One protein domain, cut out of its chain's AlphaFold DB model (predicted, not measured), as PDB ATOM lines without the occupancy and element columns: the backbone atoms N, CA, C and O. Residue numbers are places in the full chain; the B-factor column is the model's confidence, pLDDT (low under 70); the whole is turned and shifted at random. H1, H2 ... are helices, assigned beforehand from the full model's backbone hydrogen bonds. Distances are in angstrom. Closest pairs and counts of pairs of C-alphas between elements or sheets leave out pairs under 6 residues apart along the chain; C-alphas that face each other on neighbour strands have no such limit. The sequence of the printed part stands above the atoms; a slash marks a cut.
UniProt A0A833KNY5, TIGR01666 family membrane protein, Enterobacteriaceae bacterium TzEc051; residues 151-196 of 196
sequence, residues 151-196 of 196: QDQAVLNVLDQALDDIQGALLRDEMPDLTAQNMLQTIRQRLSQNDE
ATOM      1  N   GLN A 151       0.883 -33.939   9.009       89.19
ATOM      2  CA  GLN A 151       1.145 -33.143   7.801       89.19
ATOM      3  C   GLN A 151       1.838 -33.959   6.702       89.19
ATOM      4  O   GLN A 151       1.828 -33.557   5.543       89.19
ATOM      5  N   ASP A 152       2.438 -35.098   7.056       90.75
ATOM      6  CA  ASP A 152       3.117 -35.973   6.105       90.75
ATOM      7  C   ASP A 152       2.103 -36.764   5.268       90.75
ATOM      8  O   ASP A 152       1.456 -37.701   5.746       90.75
ATOM      9  N   GLN A 153       1.999 -36.402   3.989       89.25
ATOM     10  CA  GLN A 153       1.099 -37.046   3.039       89.25
ATOM     11  C   GLN A 153       1.433 -38.527   2.811       89.25
ATOM     12  O   GLN A 153       0.532 -39.312   2.535       89.25
ATOM     13  N   ALA A 154       2.698 -38.945   2.934       89.25
ATOM     14  CA  ALA A 154       3.063 -40.351   2.775       89.25
ATOM     15  C   ALA A 154       2.478 -41.201   3.911       89.25
ATOM     16  O   ALA A 154       1.952 -42.282   3.659       89.25
ATOM     17  N   VAL A 155       2.519 -40.690   5.145       90.00
ATOM     18  CA  VAL A 155       1.924 -41.353   6.314       90.00
ATOM     19  C   VAL A 155       0.400 -41.392   6.204       90.00
ATOM     20  O   VAL A 155      -0.203 -42.427   6.482       90.00
ATOM     21  N   LEU A 156      -0.224 -40.298   5.760       92.56
ATOM     22  CA  LEU A 156      -1.671 -40.247   5.536       92.56
ATOM     23  C   LEU A 156      -2.127 -41.257   4.471       92.56
ATOM     24  O   LEU A 156      -3.052 -42.023   4.722       92.56
ATOM     25  N   ASN A 157      -1.411 -41.352   3.347       92.38
ATOM     26  CA  ASN A 157      -1.717 -42.326   2.295       92.38
ATOM     27  C   ASN A 157      -1.610 -43.777   2.795       92.38
ATOM     28  O   ASN A 157      -2.406 -44.626   2.407       92.38
ATOM     29  N   VAL A 158      -0.640 -44.068   3.671       92.88
ATOM     30  CA  VAL A 158      -0.526 -45.386   4.314       92.88
ATOM     31  C   VAL A 158      -1.718 -45.674   5.215       92.88
ATOM     32  O   VAL A 158      -2.222 -46.793   5.203       92.88
ATOM     33  N   LEU A 159      -2.161 -44.691   6.002       92.81
ATOM     34  CA  LEU A 159      -3.320 -44.845   6.880       92.81
ATOM     35  C   LEU A 159      -4.599 -45.110   6.081       92.81
ATOM     36  O   LEU A 159      -5.370 -45.987   6.467       92.81
ATOM     37  N   ASP A 160      -4.799 -44.398   4.972       94.12
ATOM     38  CA  ASP A 160      -5.953 -44.597   4.091       94.12
ATOM     39  C   ASP A 160      -5.927 -45.971   3.422       94.12
ATOM     40  O   ASP A 160      -6.934 -46.680   3.444       94.12
ATOM     41  N   GLN A 161      -4.771 -46.389   2.894       93.12
ATOM     42  CA  GLN A 161      -4.638 -47.709   2.280       93.12
ATOM     43  C   GLN A 161      -4.846 -48.825   3.309       93.12
ATOM     44  O   GLN A 161      -5.595 -49.761   3.059       93.12
ATOM     45  N   ALA A 162      -4.244 -48.704   4.495       93.19
ATOM     46  CA  ALA A 162      -4.425 -49.682   5.562       93.19
ATOM     47  C   ALA A 162      -5.886 -49.755   6.031       93.19
ATOM     48  O   ALA A 162      -6.380 -50.839   6.329       93.19
ATOM     49  N   LEU A 163      -6.593 -48.620   6.098       94.69
ATOM     50  CA  LEU A 163      -8.019 -48.596   6.414       94.69
ATOM     51  C   LEU A 163      -8.837 -49.357   5.365       94.69
ATOM     52  O   LEU A 163      -9.700 -50.147   5.751       94.69
ATOM     53  N   ASP A 164      -8.582 -49.127   4.076       94.25
ATOM     54  CA  ASP A 164      -9.305 -49.817   3.005       94.25
ATOM     55  C   ASP A 164      -8.993 -51.318   2.984       94.25
ATOM     56  O   ASP A 164      -9.921 -52.123   2.957       94.25
ATOM     57  N   ASP A 165      -7.722 -51.706   3.134       93.12
ATOM     58  CA  ASP A 165      -7.297 -53.109   3.217       93.12
ATOM     59  C   ASP A 165      -7.976 -53.831   4.399       93.12
ATOM     60  O   ASP A 165      -8.482 -54.948   4.260       93.12
ATOM     61  N   ILE A 166      -8.043 -53.183   5.571       93.88
ATOM     62  CA  ILE A 166      -8.714 -53.723   6.763       93.88
ATOM     63  C   ILE A 166     -10.225 -53.851   6.532       93.88
ATOM     64  O   ILE A 166     -10.823 -54.861   6.911       93.88
ATOM     65  N   GLN A 167     -10.866 -52.849   5.922       94.50
ATOM     66  CA  GLN A 167     -12.295 -52.907   5.605       94.50
ATOM     67  C   GLN A 167     -12.601 -53.989   4.567       94.50
ATOM     68  O   GLN A 167     -13.590 -54.711   4.719       94.50
ATOM     69  N   GLY A 168     -11.751 -54.130   3.551       93.19
ATOM     70  CA  GLY A 168     -11.834 -55.178   2.543       93.19
ATOM     71  C   GLY A 168     -11.753 -56.562   3.167       93.19
ATOM     72  O   GLY A 168     -12.680 -57.361   3.018       93.19
ATOM     73  N   ALA A 169     -10.717 -56.806   3.967       92.50
ATOM     74  CA  ALA A 169     -10.516 -58.088   4.630       92.50
ATOM     75  C   ALA A 169     -11.645 -58.440   5.613       92.50
ATOM     76  O   ALA A 169     -12.150 -59.560   5.606       92.50
ATOM     77  N   LEU A 170     -12.078 -57.495   6.456       92.12
ATOM     78  CA  LEU A 170     -13.025 -57.790   7.539       92.12
ATOM     79  C   LEU A 170     -14.500 -57.747   7.124       92.12
ATOM     80  O   LEU A 170     -15.331 -58.385   7.777       92.12
ATOM     81  N   LEU A 171     -14.861 -56.965   6.102       92.81
ATOM     82  CA  LEU A 171     -16.264 -56.732   5.728       92.81
ATOM     83  C   LEU A 171     -16.624 -57.278   4.348       92.81
ATOM     84  O   LEU A 171     -17.802 -57.565   4.116       92.81
ATOM     85  N   ARG A 172     -15.645 -57.394   3.446       91.25
ATOM     86  CA  ARG A 172     -15.850 -57.790   2.045       91.25
ATOM     87  C   ARG A 172     -15.205 -59.133   1.690       91.25
ATOM     88  O   ARG A 172     -15.465 -59.622   0.598       91.25
ATOM     89  N   ASP A 173     -14.466 -59.745   2.622       86.50
ATOM     90  CA  ASP A 173     -13.713 -60.997   2.414       86.50
ATOM     91  C   ASP A 173     -12.679 -60.869   1.276       86.50
ATOM     92  O   ASP A 173     -12.418 -61.795   0.510       86.50
ATOM     93  N   GLU A 174     -12.115 -59.667   1.132       88.06
ATOM     94  CA  GLU A 174     -11.081 -59.354   0.147       88.06
ATOM     95  C   GLU A 174      -9.700 -59.695   0.716       88.06
ATOM     96  O   GLU A 174      -9.427 -59.483   1.898       88.06
ATOM     97  N   MET A 175      -8.792 -60.198  -0.124       81.31
ATOM     98  CA  MET A 175      -7.404 -60.341   0.305       81.31
ATOM     99  C   MET A 175      -6.731 -58.965   0.324       81.31
ATOM    100  O   MET A 175      -6.741 -58.293  -0.709       81.31
ATOM    101  N   PRO A 176      -6.147 -58.545   1.461       77.69
ATOM    102  CA  PRO A 176      -5.447 -57.275   1.539       77.69
ATOM    103  C   PRO A 176      -4.232 -57.296   0.608       77.69
ATOM    104  O   PRO A 176      -3.491 -58.282   0.553       77.69
ATOM    105  N   ASP A 177      -4.034 -56.206  -0.127       76.69
ATOM    106  CA  ASP A 177      -2.874 -56.045  -0.994       76.69
ATOM    107  C   ASP A 177      -1.608 -55.761  -0.157       76.69
ATOM    108  O   ASP A 177      -1.653 -55.272   0.972       76.69
ATOM    109  N   LEU A 178      -0.430 -56.049  -0.711       79.19
ATOM    110  CA  LEU A 178       0.861 -55.761  -0.074       79.19
ATOM    111  C   LEU A 178       1.232 -54.270  -0.147       79.19
ATOM    112  O   LEU A 178       2.271 -53.859   0.377       79.19
ATOM    113  N   THR A 179       0.398 -53.444  -0.776       80.69
ATOM    114  CA  THR A 179       0.652 -52.020  -1.013       80.69
ATOM    115  C   THR A 179       0.870 -51.234   0.282       80.69
ATOM    116  O   THR A 179       1.892 -50.551   0.394       80.69
ATOM    117  N   ALA A 180       0.014 -51.383   1.302       76.56
ATOM    118  CA  ALA A 180       0.218 -50.705   2.588       76.56
ATOM    119  C   ALA A 180       1.541 -51.117   3.264       76.56
ATOM    120  O   ALA A 180       2.258 -50.277   3.814       76.56
ATOM    121  N   GLN A 181       1.911 -52.400   3.182       82.00
ATOM    122  CA  GLN A 181       3.158 -52.915   3.761       82.00
ATOM    123  C   GLN A 181       4.392 -52.344   3.053       82.00
ATOM    124  O   GLN A 181       5.340 -51.909   3.709       82.00
ATOM    125  N   ASN A 182       4.362 -52.285   1.721       84.00
ATOM    126  CA  ASN A 182       5.439 -51.712   0.915       84.00
ATOM    127  C   ASN A 182       5.618 -50.210   1.193       84.00
ATOM    128  O   ASN A 182       6.744 -49.720   1.347       84.00
ATOM    129  N   MET A 183       4.513 -49.468   1.315       85.88
ATOM    130  CA  MET A 183       4.553 -48.050   1.674       85.88
ATOM    131  C   MET A 183       5.122 -47.836   3.089       85.88
ATOM    132  O   MET A 183       5.975 -46.969   3.277       85.88
ATOM    133  N   LEU A 184       4.736 -48.664   4.070       86.38
ATOM    134  CA  LEU A 184       5.296 -48.629   5.429       86.38
ATOM    135  C   LEU A 184       6.807 -48.874   5.450       86.38
ATOM    136  O   LEU A 184       7.540 -48.151   6.127       86.38
ATOM    137  N   GLN A 185       7.288 -49.873   4.706       87.50
ATOM    138  CA  GLN A 185       8.724 -50.146   4.594       87.50
ATOM    139  C   GLN A 185       9.475 -48.952   4.004       87.50
ATOM    140  O   GLN A 185      10.528 -48.575   4.519       87.50
ATOM    141  N   THR A 186       8.897 -48.310   2.988       84.19
ATOM    142  CA  THR A 186       9.468 -47.113   2.360       84.19
ATOM    143  C   THR A 186       9.590 -45.961   3.361       84.19
ATOM    144  O   THR A 186      10.637 -45.321   3.439       84.19
ATOM    145  N   ILE A 187       8.551 -45.699   4.162       86.75
ATOM    146  CA  ILE A 187       8.593 -44.655   5.201       86.75
ATOM    147  C   ILE A 187       9.636 -44.998   6.266       86.75
ATOM    148  O   ILE A 187      10.430 -44.142   6.648       86.75
ATOM    149  N   ARG A 188       9.686 -46.259   6.712       87.12
ATOM    150  CA  ARG A 188      10.649 -46.709   7.725       87.12
ATOM    151  C   ARG A 188      12.095 -46.518   7.269       87.12
ATOM    152  O   ARG A 188      12.911 -46.061   8.061       87.12
ATOM    153  N   GLN A 189      12.390 -46.817   6.003       87.12
ATOM    154  CA  GLN A 189      13.707 -46.579   5.410       87.12
ATOM    155  C   GLN A 189      14.065 -45.088   5.382       87.12
ATOM    156  O   GLN A 189      15.182 -44.728   5.743       87.12
ATOM    157  N   ARG A 190      13.118 -44.213   5.012       87.62
ATOM    158  CA  ARG A 190      13.342 -42.755   5.023       87.62
ATOM    159  C   ARG A 190      13.640 -42.224   6.421       87.62
ATOM    160  O   ARG A 190      14.533 -41.403   6.569       87.62
ATOM    161  N   LEU A 191      12.914 -42.695   7.436       84.62
ATOM    162  CA  LEU A 191      13.143 -42.287   8.824       84.62
ATOM    163  C   LEU A 191      14.523 -42.739   9.315       84.62
ATOM    164  O   LEU A 191      15.262 -41.921   9.843       84.62
ATOM    165  N   SER A 192      14.925 -43.987   9.038       83.88
ATOM    166  CA  SER A 192      16.266 -44.465   9.410       83.88
ATOM    167  C   SER A 192      17.412 -43.728   8.711       83.88
ATOM    168  O   SER A 192      18.502 -43.679   9.256       83.88
ATOM    169  N   GLN A 193      17.179 -43.174   7.515       77.62
ATOM    170  CA  GLN A 193      18.181 -42.398   6.773       77.62
ATOM    171  C   GLN A 193      18.273 -40.935   7.224       77.62
ATOM    172  O   GLN A 193      19.284 -40.299   6.972       77.62
ATOM    173  N   ASN A 194      17.221 -40.392   7.842       72.06
ATOM    174  CA  ASN A 194      17.217 -39.029   8.383       72.06
ATOM    175  C   ASN A 194      17.767 -38.950   9.818       72.06
ATOM    176  O   ASN A 194      18.042 -37.848  10.288       72.06
ATOM    177  N   ASP A 195      17.878 -40.087  10.510       58.81
ATOM    178  CA  ASP A 195      18.442 -40.194  11.862       58.81
ATOM    179  C   ASP A 195      19.980 -40.412  11.864       58.81
ATOM    180  O   ASP A 195      20.581 -40.446  12.942       58.81
ATOM    181  N   GLU A 196      20.618 -40.541  10.687       48.31
ATOM    182  CA  GLU A 196      22.085 -40.522  10.469       48.31
ATOM    183  C   GLU A 196      22.579 -39.139  10.011       48.31
ATOM    184  O   GLU A 196      23.652 -38.712  10.502       48.31
TER     185      GLU A 196
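This is residues 151 to 196 of the 196 residues of the protein "TIGR01666 family membrane protein" of Enterobacteriaceae bacterium TzEc051 (UniProt A0A833KNY5). The model is a long, thin helical hairpin: the chain runs along H1, turns at its end, comes back beside the last part of H1 as an extended link, and goes on as H2 in the opposite direction. The two helices are slipped along each other, with the start of H2 beside the middle of H1, and residues 188 to 196, of which 188 to 194 belong to H2, stick out past the pair and add to its length. The printed part has 46 residues with two named helices, H1 then H2, and no named strand; the class is all helix. The whole is loose, with a radius of gyration of the C-alphas of 12.5 A, and spans 42 by 20 by 10 A.

The longest helix, H1, covers residues 153 to 172 and measures 26.8 A from C-alpha 153 at (1.099, -37.046, 3.039) to C-alpha 172 at (-15.850, -57.790, 2.045). H2 covers residues 179 to 194 and measures 23.1 A, ending with C-alpha 194 at (17.217, -39.029, 8.383).

H1 and H2 touch, with the C-alphas of Ala 162 and Ala 180 the closest at 5.6 A. They form a helical hairpin, running opposite ways at a shallow tilt of 27 degrees. Their centres are 15.9 A apart. In both H1 and H2, every O i to N i+4 pair is within hydrogen-bond range.

The two C-alphas farthest apart, those of Arg 172 and Glu 196, are 42.5 A from each other. Without residues 188 to 196, which stand free, the body spans 31 by 17 by 7 A. The link from H1 to H2, six residues, is short but not tight, and the printed part has no cut. The mean pLDDT of the printed part is 86.1; residues 195 to 196 are under 70.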